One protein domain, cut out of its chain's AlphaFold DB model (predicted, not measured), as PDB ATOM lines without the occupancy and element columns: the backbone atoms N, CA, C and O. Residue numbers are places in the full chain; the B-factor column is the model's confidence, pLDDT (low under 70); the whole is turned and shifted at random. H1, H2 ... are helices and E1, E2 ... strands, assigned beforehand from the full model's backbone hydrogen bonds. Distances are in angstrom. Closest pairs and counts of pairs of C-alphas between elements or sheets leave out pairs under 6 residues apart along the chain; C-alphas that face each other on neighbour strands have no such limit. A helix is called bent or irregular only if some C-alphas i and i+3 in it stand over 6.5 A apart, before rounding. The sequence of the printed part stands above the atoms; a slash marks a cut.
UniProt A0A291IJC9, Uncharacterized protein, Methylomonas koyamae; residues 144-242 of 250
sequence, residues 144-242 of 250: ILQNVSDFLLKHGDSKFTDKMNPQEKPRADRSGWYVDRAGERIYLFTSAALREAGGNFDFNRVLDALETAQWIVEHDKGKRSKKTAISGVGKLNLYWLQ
ATOM      1  N   ILE A 144      48.398  25.531 -37.027       90.25
ATOM      2  CA  ILE A 144      47.271  26.462 -36.900       90.25
ATOM      3  C   ILE A 144      46.160  25.834 -36.058       90.25
ATOM      4  O   ILE A 144      45.685  26.474 -35.124       90.25
ATOM      5  N   LEU A 145      45.752  24.603 -36.374       91.50
ATOM      6  CA  LEU A 145      44.721  23.878 -35.631       91.50
ATOM      7  C   LEU A 145      45.141  23.703 -34.169       91.50
ATOM      8  O   LEU A 145      44.353  24.004 -33.278       91.50
ATOM      9  N   GLN A 146      46.407  23.351 -33.923       89.94
ATOM     10  CA  GLN A 146      46.973  23.274 -32.578       89.94
ATOM     11  C   GLN A 146      46.902  24.621 -31.855       89.94
ATOM     12  O   GLN A 146      46.408  24.673 -30.737       89.94
ATOM     13  N   ASN A 147      47.317  25.724 -32.490       93.81
ATOM     14  CA  ASN A 147      47.251  27.051 -31.871       93.81
ATOM     15  C   ASN A 147      45.807  27.432 -31.493       93.81
ATOM     16  O   ASN A 147      45.573  28.008 -30.429       93.81
ATOM     17  N   VAL A 148      44.830  27.095 -32.346       94.62
ATOM     18  CA  VAL A 148      43.406  27.350 -32.082       94.62
ATOM     19  C   VAL A 148      42.884  26.460 -30.947       94.62
ATOM     20  O   VAL A 148      42.176  26.963 -30.072       94.62
ATOM     21  N   SER A 149      43.262  25.180 -30.906       93.00
ATOM     22  CA  SER A 149      42.958  24.275 -29.788       93.00
ATOM     23  C   SER A 149      43.567  24.759 -28.474       93.00
ATOM     24  O   SER A 149      42.859  24.857 -27.473       93.00
ATOM     25  N   ASP A 150      44.844  25.138 -28.473       91.75
ATOM     26  CA  ASP A 150      45.552  25.653 -27.299       91.75
ATOM     27  C   ASP A 150      44.904  26.944 -26.787       91.75
ATOM     28  O   ASP A 150      44.748  27.148 -25.578       91.75
ATOM     29  N   PHE A 151      44.472  27.813 -27.706       94.44
ATOM     30  CA  PHE A 151      43.725  29.017 -27.367       94.44
ATOM     31  C   PHE A 151      42.416  28.677 -26.649       94.44
ATOM     32  O   PHE A 151      42.104  29.283 -25.623       94.44
ATOM     33  N   LEU A 152      41.656  27.702 -27.154       92.69
ATOM     34  CA  LEU A 152      40.411  27.256 -26.527       92.69
ATOM     35  C   LEU A 152      40.649  26.587 -25.176       92.69
ATOM     36  O   LEU A 152      39.933  26.890 -24.228       92.69
ATOM     37  N   LEU A 153      41.680  25.756 -25.048       89.56
ATOM     38  CA  LEU A 153      42.034  25.126 -23.780       89.56
ATOM     39  C   LEU A 153      42.388  26.173 -22.712       89.56
ATOM     40  O   LEU A 153      42.009  26.047 -21.551       89.56
ATOM     41  N   LYS A 154      43.090  27.240 -23.107       89.94
ATOM     42  CA  LYS A 154      43.530  28.302 -22.194       89.94
ATOM     43  C   LYS A 154      42.444  29.333 -21.881       89.94
ATOM     44  O   LYS A 154      42.421  29.895 -20.784       89.94
ATOM     45  N   HIS A 155      41.581  29.642 -22.848       89.88
ATOM     46  CA  HIS A 155      40.677  30.795 -22.786       89.88
ATOM     47  C   HIS A 155      39.191  30.454 -22.932       89.88
ATOM     48  O   HIS A 155      38.361  31.347 -22.750       89.88
ATOM     49  N   GLY A 156      38.838  29.196 -23.201       84.19
ATOM     50  CA  GLY A 156      37.473  28.725 -23.450       84.19
ATOM     51  C   GLY A 156      36.481  29.185 -22.385       84.19
ATOM     52  O   GLY A 156      35.530  29.895 -22.696       84.19
ATOM     53  N   ASP A 157      36.763  28.891 -21.117       82.56
ATOM     54  CA  ASP A 157      35.836  29.182 -20.012       82.56
ATOM     55  C   ASP A 157      35.820  30.656 -19.573       82.56
ATOM     56  O   ASP A 157      34.888  31.114 -18.909       82.56
ATOM     57  N   SER A 158      36.858  31.426 -19.914       85.12
ATOM     58  CA  SER A 158      37.029  32.804 -19.426       85.12
ATOM     59  C   SER A 158      36.652  33.870 -20.455       85.12
ATOM     60  O   SER A 158      36.138  34.933 -20.077       85.12
ATOM     61  N   LYS A 159      36.888  33.594 -21.744       90.00
ATOM     62  CA  LYS A 159      36.712  34.548 -22.850       90.00
ATOM     63  C   LYS A 159      35.545  34.225 -23.787       90.00
ATOM     64  O   LYS A 159      35.196  35.086 -24.604       90.00
ATOM     65  N   PHE A 160      34.929  33.046 -23.666       91.25
ATOM     66  CA  PHE A 160      33.700  32.685 -24.378       91.25
ATOM     67  C   PHE A 160      32.541  32.555 -23.410       91.25
ATOM     68  O   PHE A 160      32.701  32.151 -22.263       91.25
ATOM     69  N   THR A 161      31.360  32.932 -23.880       90.56
ATOM     70  CA  THR A 161      30.170  32.950 -23.039       90.56
ATOM     71  C   THR A 161      28.942  32.480 -23.802       90.56
ATOM     72  O   THR A 161      28.923  32.519 -25.034       90.56
ATOM     73  N   ASP A 162      27.912  32.028 -23.094       89.50
ATOM     74  CA  ASP A 162      26.702  31.526 -23.739       89.50
ATOM     75  C   ASP A 162      26.018  32.639 -24.549       89.50
ATOM     76  O   ASP A 162      25.646  33.697 -24.034       89.50
ATOM     77  N   LYS A 163      25.828  32.387 -25.845       86.81
ATOM     78  CA  LYS A 163      25.134  33.281 -26.777       86.81
ATOM     79  C   LYS A 163      23.714  33.654 -26.321       86.81
ATOM     80  O   LYS A 163      23.219  34.725 -26.696       86.81
ATOM     81  N   MET A 164      23.044  32.765 -25.592       81.06
ATOM     82  CA  MET A 164      21.652  32.915 -25.171       81.06
ATOM     83  C   MET A 164      21.502  33.575 -23.802       81.06
ATOM     84  O   MET A 164      20.379  33.934 -23.455       81.06
ATOM     85  N   ASN A 165      22.585  33.780 -23.043       80.44
ATOM     86  CA  ASN A 165      22.508  34.341 -21.697       80.44
ATOM     87  C   ASN A 165      22.131  35.839 -21.734       80.44
ATOM     88  O   ASN A 165      22.951  36.676 -22.118       80.44
ATOM     89  N   PRO A 166      20.906  36.220 -21.317       66.25
ATOM     90  CA  PRO A 166      20.437  37.598 -21.417       66.25
ATOM     91  C   PRO A 166      20.956  38.489 -20.281       66.25
ATOM     92  O   PRO A 166      20.838  39.708 -20.366       66.25
ATOM     93  N   GLN A 167      21.506  37.903 -19.212       68.69
ATOM     94  CA  GLN A 167      22.012  38.637 -18.047       68.69
ATOM     95  C   GLN A 167      23.512  38.929 -18.134       68.69
ATOM     96  O   GLN A 167      24.124  39.434 -17.188       68.69
ATOM     97  N   GLU A 168      24.129  38.596 -19.262       70.56
ATOM     98  CA  GLU A 168      25.563  38.685 -19.398       70.56
ATOM     99  C   GLU A 168      26.042  40.125 -19.592       70.56
ATOM    100  O   GLU A 168      25.638  40.837 -20.513       70.56
ATOM    101  N   LYS A 169      26.961  40.553 -18.722       69.12
ATOM    102  CA  LYS A 169      27.566  41.883 -18.797       69.12
ATOM    103  C   LYS A 169      28.593  41.955 -19.940       69.12
ATOM    104  O   LYS A 169      29.294  40.969 -20.210       69.12
ATOM    105  N   PRO A 170      28.748  43.122 -20.592       68.62
ATOM    106  CA  PRO A 170      29.837  43.354 -21.533       68.62
ATOM    107  C   PRO A 170      31.192  43.036 -20.884       68.62
ATOM    108  O   PRO A 170      31.475  43.481 -19.773       68.62
ATOM    109  N   ARG A 171      32.028  42.254 -21.576       74.75
ATOM    110  CA  ARG A 171      33.398  41.930 -21.153       74.75
ATOM    111  C   ARG A 171      34.361  42.605 -22.117       74.75
ATOM    112  O   ARG A 171      34.179  42.473 -23.325       74.75
ATOM    113  N   ALA A 172      35.356  43.306 -21.579       70.69
ATOM    114  CA  ALA A 172      36.348  44.018 -22.382       70.69
ATOM    115  C   ALA A 172      37.252  43.062 -23.183       70.69
ATOM    116  O   ALA A 172      37.580  43.355 -24.324       70.69
ATOM    117  N   ASP A 173      37.588  41.900 -22.616       80.56
ATOM    118  CA  ASP A 173      38.482  40.897 -23.218       80.56
ATOM    119  C   ASP A 173      37.707  39.665 -23.731       80.56
ATOM    120  O   ASP A 173      38.023  38.514 -23.433       80.56
ATOM    121  N   ARG A 174      36.592  39.904 -24.431       88.75
ATOM    122  CA  ARG A 174      35.746  38.833 -24.980       88.75
ATOM    123  C   ARG A 174      36.303  38.334 -26.310       88.75
ATOM    124  O   ARG A 174      36.414  39.108 -27.258       88.75
ATOM    125  N   SER A 175      36.513  37.025 -26.418       92.69
ATOM    126  CA  SER A 175      36.960  36.380 -27.659       92.69
ATOM    127  C   SER A 175      35.805  35.877 -28.526       92.69
ATOM    128  O   SER A 175      35.921  35.826 -29.755       92.69
ATOM    129  N   GLY A 176      34.658  35.582 -27.914       93.44
ATOM    130  CA  GLY A 176      33.479  35.140 -28.642       93.44
ATOM    131  C   GLY A 176      32.332  34.690 -27.749       93.44
ATOM    132  O   GLY A 176      32.195  35.123 -26.603       93.44
ATOM    133  N   TRP A 177      31.511  33.812 -28.314       94.12
ATOM    134  CA  TRP A 177      30.407  33.136 -27.637       94.12
ATOM    135  C   TRP A 177      30.492  31.633 -27.866       94.12
ATOM    136  O   TRP A 177      31.260  31.192 -28.709       94.12
ATOM    137  N   TYR A 178      29.686  30.850 -27.171       94.19
ATOM    138  CA  TYR A 178      29.457  29.456 -27.518       94.19
ATOM    139  C   TYR A 178      27.961  29.152 -27.582       94.19
ATOM    140  O   TYR A 178      27.120  29.916 -27.093       94.19
ATOM    141  N   VAL A 179      27.635  28.041 -28.228       93.38
ATOM    142  CA  VAL A 179      26.329  27.397 -28.148       93.38
ATOM    143  C   VAL A 179      26.552  25.903 -27.984       93.38
ATOM    144  O   VAL A 179      27.328  25.311 -28.730       93.38
ATOM    145  N   ASP A 180      25.856  25.307 -27.025       91.12
ATOM    146  CA  ASP A 180      25.867  23.861 -26.847       91.12
ATOM    147  C   ASP A 180      24.712  23.270 -27.679       91.12
ATOM    148  O   ASP A 180      23.553  23.680 -27.549       91.12
ATOM    149  N   ARG A 181      25.022  22.353 -28.598       86.25
ATOM    150  CA  ARG A 181      24.054  21.670 -29.469       86.25
ATOM    151  C   ARG A 181      24.307  20.175 -29.444       86.25
ATOM    152  O   ARG A 181      25.423  19.741 -29.669       86.25
ATOM    153  N   ALA A 182      23.258  19.393 -29.188       82.94
ATOM    154  CA  ALA A 182      23.346  17.931 -29.126       82.94
ATOM    155  C   ALA A 182      24.448  17.401 -28.175       82.94
ATOM    156  O   ALA A 182      24.973  16.316 -28.383       82.94
ATOM    157  N   GLY A 183      24.778  18.154 -27.118       79.62
ATOM    158  CA  GLY A 183      25.836  17.799 -26.165       79.62
ATOM    159  C   GLY A 183      27.243  18.251 -26.567       79.62
ATOM    160  O   GLY A 183      28.161  18.102 -25.768       79.62
ATOM    161  N   GLU A 184      27.413  18.853 -27.745       86.38
ATOM    162  CA  GLU A 184      28.692  19.364 -28.234       86.38
ATOM    163  C   GLU A 184      28.729  20.893 -28.207       86.38
ATOM    164  O   GLU A 184      27.734  21.572 -28.489       86.38
ATOM    165  N   ARG A 185      29.895  21.449 -27.874       90.81
ATOM    166  CA  ARG A 185      30.098  22.894 -27.799       90.81
ATOM    167  C   ARG A 185      30.619  23.438 -29.121       90.81
ATOM    168  O   ARG A 185      31.713  23.089 -29.555       90.81
ATOM    169  N   ILE A 186      29.878  24.374 -29.705       94.75
ATOM    170  CA  ILE A 186      30.306  25.143 -30.876       94.75
ATOM    171  C   ILE A 186      30.751  26.526 -30.412       94.75
ATOM    172  O   ILE A 186      29.980  27.260 -29.788       94.75
ATOM    173  N   TYR A 187      31.978  26.907 -30.754       95.94
ATOM    174  CA  TYR A 187      32.558  28.207 -30.434       95.94
ATOM    175  C   TYR A 187      32.324  29.204 -31.569       95.94
ATOM    176  O   TYR A 187      32.525  28.917 -32.740       95.94
ATOM    177  N   LEU A 188      31.907  30.415 -31.225       96.06
ATOM    178  CA  LEU A 188      31.610  31.503 -32.146       96.06
ATOM    179  C   LEU A 188      32.654  32.600 -31.962       96.06
ATOM    180  O   LEU A 188      32.484  33.512 -31.149       96.06
ATOM    181  N   PHE A 189      33.737  32.513 -32.725       97.19
ATOM    182  CA  PHE A 189      34.853  33.446 -32.634       97.19
ATOM    183  C   PHE A 189      34.537  34.787 -33.290       97.19
ATOM    184  O   PHE A 189      33.967  34.863 -34.385       97.19
ATOM    185  N   THR A 190      35.001  35.861 -32.653       95.44
ATOM    186  CA  THR A 190      35.193  37.143 -33.335       95.44
ATOM    187  C   THR A 190      36.375  37.060 -34.307       95.44
ATOM    188  O   THR A 190      37.272  36.232 -34.153       95.44
ATOM    189  N   SER A 191      36.419  37.947 -35.305       94.88
ATOM    190  CA  SER A 191      37.555  38.013 -36.236       94.88
ATOM    191  C   SER A 191      38.878  38.339 -35.538       94.88
ATOM    192  O   SER A 191      39.911  37.797 -35.914       94.88
ATOM    193  N   ALA A 192      38.854  39.207 -34.523       93.81
ATOM    194  CA  ALA A 192      40.037  39.569 -33.747       93.81
ATOM    195  C   ALA A 192      40.572  38.369 -32.953       93.81
ATOM    196  O   ALA A 192      41.752  38.052 -33.060       93.81
ATOM    197  N   ALA A 193      39.692  37.654 -32.248       95.12
ATOM    198  CA  ALA A 193      40.085  36.478 -31.483       95.12
ATOM    199  C   ALA A 193      40.578  35.335 -32.367       95.12
ATOM    200  O   ALA A 193      41.525  34.653 -32.004       95.12
ATOM    201  N   LEU A 194      39.972  35.126 -33.540       96.31
ATOM    202  CA  LEU A 194      40.433  34.071 -34.439       96.31
ATOM    203  C   LEU A 194      41.813  34.385 -35.037       96.31
ATOM    204  O   LEU A 194      42.603  33.474 -35.260       96.31
ATOM    205  N   ARG A 195      42.129  35.666 -35.265       95.69
ATOM    206  CA  ARG A 195      43.488  36.085 -35.645       95.69
ATOM    207  C   ARG A 195      44.490  35.821 -34.529       95.69
ATOM    208  O   ARG A 195      45.563  35.310 -34.809       95.69
ATOM    209  N   GLU A 196      44.127  36.143 -33.292       94.31
ATOM    210  CA  GLU A 196      44.962  35.871 -32.118       94.31
ATOM    211  C   GLU A 196      45.202  34.364 -31.938       94.31
ATOM    212  O   GLU A 196      46.346  33.934 -31.820       94.31
ATOM    213  N   ALA A 197      44.140  33.558 -32.011       94.31
ATOM    214  CA  ALA A 197      44.201  32.100 -31.921       94.31
ATOM    215  C   ALA A 197      45.010  31.473 -33.069       94.31
ATOM    216  O   ALA A 197      45.689  30.473 -32.879       94.31
ATOM    217  N   GLY A 198      44.991  32.087 -34.254       90.62
ATOM    218  CA  GLY A 198      45.827  31.697 -35.386       90.62
ATOM    219  C   GLY A 198      47.319  32.007 -35.208       90.62
ATOM    220  O   GLY A 198      48.124  31.570 -36.025       90.62
ATOM    221  N   GLY A 199      47.726  32.732 -34.163       90.62
ATOM    222  CA  GLY A 199      49.123  33.071 -33.899       90.62
ATOM    223  C   GLY A 199      49.736  33.970 -34.978       90.62
ATOM    224  O   GLY A 199      49.161  34.976 -35.378       90.62
ATOM    225  N   ASN A 200      50.933  33.616 -35.454       86.31
ATOM    226  CA  ASN A 200      51.683  34.417 -36.433       86.31
ATOM    227  C   ASN A 200      51.306  34.125 -37.900       86.31
ATOM    228  O   ASN A 200      51.997  34.587 -38.812       86.31
ATOM    229  N   PHE A 201      50.266  33.326 -38.145       86.50
ATOM    230  CA  PHE A 201      49.838  32.964 -39.495       86.50
ATOM    231  C   PHE A 201      48.901  34.021 -40.099       86.50
ATOM    232  O   PHE A 201      48.139  34.684 -39.395       86.50
ATOM    233  N   ASP A 202      48.939  34.171 -41.429       87.00
ATOM    234  CA  ASP A 202      47.999  35.044 -42.142       87.00
ATOM    235  C   ASP A 202      46.551  34.572 -41.945       87.00
ATOM    236  O   ASP A 202      46.259  33.375 -41.933       87.00
ATOM    237  N   PHE A 203      45.622  35.520 -41.845       91.31
ATOM    238  CA  PHE A 203      44.239  35.208 -41.510       91.31
ATOM    239  C   PHE A 203      43.539  34.324 -42.550       91.31
ATOM    240  O   PHE A 203      42.752  33.460 -42.172       91.31
ATOM    241  N   ASN A 204      43.823  34.483 -43.848       87.31
ATOM    242  CA  ASN A 204      43.236  33.596 -44.855       87.31
ATOM    243  C   ASN A 204      43.787  32.178 -44.725       87.31
ATOM    244  O   ASN A 204      43.024  31.228 -44.857       87.31
ATOM    245  N   ARG A 205      45.070  32.038 -44.375       83.94
ATOM    246  CA  ARG A 205      45.705  30.737 -44.133       83.94
ATOM    247  C   ARG A 205      45.082  30.014 -42.940       83.94
ATOM    248  O   ARG A 205      44.860  28.808 -43.006       83.94
ATOM    249  N   VAL A 206      44.758  30.759 -41.881       92.56
ATOM    250  CA  VAL A 206      44.020  30.241 -40.719       92.56
ATOM    251  C   VAL A 206      42.648  29.724 -41.142       92.56
ATOM    252  O   VAL A 206      42.269  28.606 -40.806       92.56
ATOM    253  N   LEU A 207      41.924  30.511 -41.939       93.12
ATOM    254  CA  LEU A 207      40.614  30.118 -42.448       93.12
ATOM    255  C   LEU A 207      40.675  28.902 -43.386       93.12
ATOM    256  O   LEU A 207      39.802  28.047 -43.296       93.12
ATOM    257  N   ASP A 208      41.695  28.803 -44.242       86.44
ATOM    258  CA  ASP A 208      41.907  27.644 -45.118       86.44
ATOM    259  C   ASP A 208      42.158  26.366 -44.302       86.44
ATOM    260  O   ASP A 208      41.654  25.302 -44.654       86.44
ATOM    261  N   ALA A 209      42.917  26.465 -43.202       87.88
ATOM    262  CA  ALA A 209      43.178  25.343 -42.297       87.88
ATOM    263  C   ALA A 209      41.901  24.816 -41.650       87.88
ATOM    264  O   ALA A 209      41.631  23.621 -41.696       87.88
ATOM    265  N   LEU A 210      41.101  25.726 -41.097       93.12
ATOM    266  CA  LEU A 210      39.856  25.392 -40.411       93.12
ATOM    267  C   LEU A 210      38.803  24.829 -41.371       93.12
ATOM    268  O   LEU A 210      38.040  23.949 -40.992       93.12
ATOM    269  N   GLU A 211      38.753  25.328 -42.608       89.12
ATOM    270  CA  GLU A 211      37.862  24.810 -43.651       89.12
ATOM    271  C   GLU A 211      38.298  23.413 -44.114       89.12
ATOM    272  O   GLU A 211      37.466  22.516 -44.224       89.12
ATOM    273  N   THR A 212      39.604  23.209 -44.314       84.62
ATOM    274  CA  THR A 212      40.175  21.918 -44.735       84.62
ATOM    275  C   THR A 212      39.970  20.837 -43.672       84.62
ATOM    276  O   THR A 212      39.609  19.717 -44.015       84.62
ATOM    277  N   ALA A 213      40.134  21.184 -42.391       85.88
ATOM    278  CA  ALA A 213      39.866  20.303 -41.251       85.88
ATOM    279  C   ALA A 213      38.369  20.176 -40.908       85.88
ATOM    280  O   ALA A 213      38.008  19.511 -39.943       85.88
ATOM    281  N   GLN A 214      37.490  20.845 -41.662       90.38
ATOM    282  CA  GLN A 214      36.041  20.854 -41.444       90.38
ATOM    283  C   GLN A 214      35.599  21.367 -40.060       90.38
ATOM    284  O   GLN A 214      34.504  21.055 -39.602       90.38
ATOM    285  N   TRP A 215      36.403  22.210 -39.404       94.69
ATOM    286  CA  TRP A 215      36.035  22.822 -38.121       94.69
ATOM    287  C   TRP A 215      34.992  23.929 -38.286       94.69
ATOM    288  O   TRP A 215      34.298  24.262 -37.329       94.69
ATOM    289  N   ILE A 216      34.868  24.530 -39.475       94.94
ATOM    290  CA  ILE A 216      33.839  25.540 -39.755       94.94
ATOM    291  C   ILE A 216      32.495  24.845 -39.996       94.94
ATOM    292  O   ILE A 216      32.230  24.351 -41.088       94.94
ATOM    293  N   VAL A 217      31.621  24.863 -38.990       94.56
ATOM    294  CA  VAL A 217      30.339  24.132 -39.021       94.56
ATOM    295  C   VAL A 217      29.159  24.962 -39.522       94.56
ATOM    296  O   VAL A 217      28.163  24.414 -39.989       94.56
ATOM    297  N   GLU A 218      29.242  26.293 -39.452       94.06
ATOM    298  CA  GLU A 218      28.213  27.174 -40.007       94.06
ATOM    299  C   GLU A 218      28.797  28.439 -40.641       94.06
ATOM    300  O   GLU A 218      29.629  29.139 -40.061       94.06
ATOM    301  N   HIS A 219      28.279  28.801 -41.815       95.94
ATOM    302  CA  HIS A 219      28.673  30.012 -42.524       95.94
ATOM    303  C   HIS A 219      27.559  30.505 -43.466       95.94
ATOM    304  O   HIS A 219      26.651  29.759 -43.833       95.94
ATOM    305  N   ASP A 220      27.616  31.781 -43.854       94.62
ATOM    306  CA  ASP A 220      26.739  32.327 -44.895       94.62
ATOM    307  C   ASP A 220      27.245  31.927 -46.296       94.62
ATOM    308  O   ASP A 220      28.425  31.620 -46.496       94.62
ATOM    309  N   LYS A 221      26.363  31.968 -47.304       90.81
ATOM    310  CA  LYS A 221      26.709  31.617 -48.693       90.81
ATOM    311  C   LYS A 221      27.897  32.449 -49.201       90.81
ATOM    312  O   LYS A 221      27.845  33.679 -49.190       90.81
ATOM    313  N   GLY A 222      28.941  31.765 -49.676       89.00
ATOM    314  CA  GLY A 222      30.159  32.387 -50.212       89.00
ATOM    315  C   GLY A 222      31.051  33.052 -49.158       89.00
ATOM    316  O   GLY A 222      31.902  33.867 -49.506       89.00
ATOM    317  N   LYS A 223      30.837  32.758 -47.873       92.62
ATOM    318  CA  LYS A 223      31.637  33.270 -46.757       92.62
ATOM    319  C   LYS A 223      32.084  32.120 -45.869       92.62
ATOM    320  O   LYS A 223      31.481  31.060 -45.888       92.62
ATOM    321  N   ARG A 224      33.084  32.389 -45.029       92.56
ATOM    322  CA  ARG A 224      33.562  31.493 -43.958       92.56
ATOM    323  C   ARG A 224      33.067  31.900 -42.564       92.56
ATOM    324  O   ARG A 224      33.515  31.382 -41.554       92.56
ATOM    325  N   SER A 225      32.168  32.880 -42.509       95.81
ATOM    326  CA  SER A 225      31.564  33.422 -41.287       95.81
ATOM    327  C   SER A 225      30.049  33.456 -41.432       95.81
ATOM    328  O   SER A 225      29.549  33.598 -42.553       95.81
ATOM    329  N   LYS A 226      29.326  33.461 -40.314       96.44
ATOM    330  CA  LYS A 226      27.866  33.572 -40.272       96.44
ATOM    331  C   LYS A 226      27.410  34.831 -39.550       96.44
ATOM    332  O   LYS A 226      27.827  35.094 -38.414       96.44
ATOM    333  N   LYS A 227      26.490  35.581 -40.162       96.00
ATOM    334  CA  LYS A 227      25.827  36.706 -39.495       96.00
ATOM    335  C   LYS A 227      24.892  36.191 -38.399       96.00
ATOM    336  O   LYS A 227      23.839  35.617 -38.656       96.00
ATOM    337  N   THR A 228      25.271  36.437 -37.154       94.75
ATOM    338  CA  THR A 228      24.681  35.833 -35.964       94.75
ATOM    339  C   THR A 228      24.117  36.899 -35.038       94.75
ATOM    340  O   THR A 228      24.809  37.858 -34.707       94.75
ATOM    341  N   ALA A 229      22.864  36.737 -34.609       91.25
ATOM    342  CA  ALA A 229      22.260  37.577 -33.577       91.25
ATOM    343  C   ALA A 229      22.702  37.113 -32.184       91.25
ATOM    344  O   ALA A 229      22.547  35.939 -31.861       91.25
ATOM    345  N   ILE A 230      23.229  38.035 -31.386       88.38
ATOM    346  CA  ILE A 230      23.670  37.837 -30.008       88.38
ATOM    347  C   ILE A 230      22.767  38.656 -29.084       88.38
ATOM    348  O   ILE A 230      22.527  39.844 -29.341       88.38
ATOM    349  N   SER A 231      22.282  38.028 -28.011       82.31
ATOM    350  CA  SER A 231      21.447  38.693 -27.007       82.31
ATOM    351  C   SER A 231      22.193  39.879 -26.383       82.31
ATOM    352  O   SER A 231      23.370  39.772 -26.051       82.31
ATOM    353  N   GLY A 232      21.543  41.042 -26.292       77.12
ATOM    354  CA  GLY A 232      22.129  42.254 -25.701       77.12
ATOM    355  C   GLY A 232      23.219  42.966 -26.519       77.12
ATOM    356  O   GLY A 232      23.640  44.048 -26.123       77.12
ATOM    357  N   VAL A 233      23.663  42.416 -27.659       81.75
ATOM    358  CA  VAL A 233      24.733  43.012 -28.493       81.75
ATOM    359  C   VAL A 233      24.256  43.353 -29.907       81.75
ATOM    360  O   VAL A 233      24.646  44.377 -30.462       81.75
ATOM    361  N   GLY A 234      23.396  42.526 -30.508       84.56
ATOM    362  CA  GLY A 234      22.939  42.699 -31.891       84.56
ATOM    363  C   GLY A 234      23.544  41.673 -32.851       84.56
ATOM    364  O   GLY A 234      23.864  40.555 -32.455       84.56
ATOM    365  N   LYS A 235      23.641  42.003 -34.146       91.00
ATOM    366  CA  LYS A 235      24.096  41.059 -35.187       91.00
ATOM    367  C   LYS A 235      25.574  41.255 -35.527       91.00
ATOM    368  O   LYS A 235      25.955  42.339 -35.954       91.00
ATOM    369  N   LEU A 236      26.366  40.187 -35.443       92.25
ATOM    370  CA  LEU A 236      27.806  40.171 -35.737       92.25
ATOM    371  C   LEU A 236      28.153  39.066 -36.741       92.25
ATOM    372  O   LEU A 236      27.457  38.059 -36.806       92.25
ATOM    373  N   ASN A 237      29.232  39.227 -37.510       94.62
ATOM    374  CA  ASN A 237      29.783  38.124 -38.305       94.62
ATOM    375  C   ASN A 237      30.747  37.328 -37.424       94.62
ATOM    376  O   ASN A 237      31.744  37.887 -36.967       94.62
ATOM    377  N   LEU A 238      30.435  36.057 -37.183       97.00
ATOM    378  CA  LEU A 238      31.207  35.180 -36.301       97.00
ATOM    379  C   LEU A 238      31.633  33.916 -37.044       97.00
ATOM    380  O   LEU A 238      30.956  33.489 -37.982       97.00
ATOM    381  N   TYR A 239      32.745  33.334 -36.616       97.62
ATOM    382  CA  TYR A 239      33.265  32.073 -37.142       97.62
ATOM    383  C   TYR A 239      32.805  30.946 -36.226       97.62
ATOM    384  O   TYR A 239      33.178  30.927 -35.055       97.62
ATOM    385  N   TRP A 240      31.944  30.072 -36.742       96.75
ATOM    386  CA  TRP A 240      31.362  28.965 -35.987       96.75
ATOM    387  C   TRP A 240      32.279  27.758 -36.110       96.75
ATOM    388  O   TRP A 240      32.314  27.126 -37.164       96.75
ATOM    389  N   LEU A 241      33.037  27.502 -35.052       96.00
ATOM    390  CA  LEU A 241      34.081  26.497 -34.995       96.00
ATOM    391  C   LEU A 241      33.707  25.383 -34.025       96.00
ATOM    392  O   LEU A 241      33.354  25.645 -32.874       96.00
ATOM    393  N   GLN A 242      33.850  24.151 -34.486       93.00
ATOM    394  CA  GLN A 242      33.786  22.954 -33.667       93.00
ATOM    395  C   GLN A 242      35.097  22.186 -33.862       93.00
ATOM    396  O   GLN A 242      35.273  21.547 -34.898       93.00
TER     397      GLN A 242
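This is residues 144 to 242 of the 250 residues of an uncharacterized protein of Methylomonas koyamae (UniProt A0A291IJC9). A strongly twisted sheet of six strands, built from the hairpins E2-E3 and E5-E6 with short E1 and E4 at its edges, has three helices gathered to one side of it, about perpendicular to one another. Bending E6 joins the two hairpins, and the long link of residues 163 to 175 loops away from the helices. The printed part has 99 residues, with three named helices and six named strands in the order H1 E1 E2 E3 H2 H3 E4 E5 E6. The sheet is branched and mixed, the class is mixed, helices and strands, and the whole is compact, with a radius of gyration of the C-alphas of 12.8 A and spans of 36 by 31 by 26 A.

H1, residues 144 to 159, only grazes the sheet, with its residues 148 to 159; it is irregular, C-alphas 154 and 157 being 8.0 A apart. E1, residues 160 to 162, is the parallel neighbour of E2, residues 176 to 181, with N 178 and O 161 within hydrogen-bond range at 2.8 A. E2 and E3, residues 184 to 189, form an antiparallel hairpin, with N 179 and O 186 at 2.9 A. H2, residues 191 to 197, is on the sheet at a height over the sheet of 9.0 A. H1 touches H2 with residues 147 to 151 alone, the closest C-alphas being those of Val 148 and Ala 197, 4.8 A apart; at 71 degrees they are only just about perpendicular. H3, residues 203 to 212, only grazes the sheet, and residues 144 to 145 alone of H1 touch it, the closest C-alphas being those of Ile 144 and Val 206, 6.3 A apart. E6, residues 234 to 241, bends by 62 degrees at residue 237. E3 lies on one side of E6, antiparallel, with N 189 and O 239 at 2.9 A. On the other side are antiparallel E4, residues 216 to 218, with N 217 and O 240 at 3.0 A, and E5, residues 226 to 230, its hairpin partner, with N 228 and O 236 at 2.7 A. Every O i to N i+4 pair is within hydrogen-bond range in H2 and H3, and 10 of 12 in H1.

H1 begins at C-alpha 144 (47.271, 26.462, -36.900) and is 19.3 A long. E2 measures 16.5 A, E3 16.0 A and H3 14.3 A. E6, 19.9 A long, ends at C-alpha 241 (34.081, 26.497, -34.995).

The C-alphas farthest apart, Gln 167 and Thr 212, are 36.4 A apart. The printed part has no cut, and the link E1 to E2 is long. Mean pLDDT of the printed part is 89.3, with residues 166 to 167 and 169 to 170 under 70.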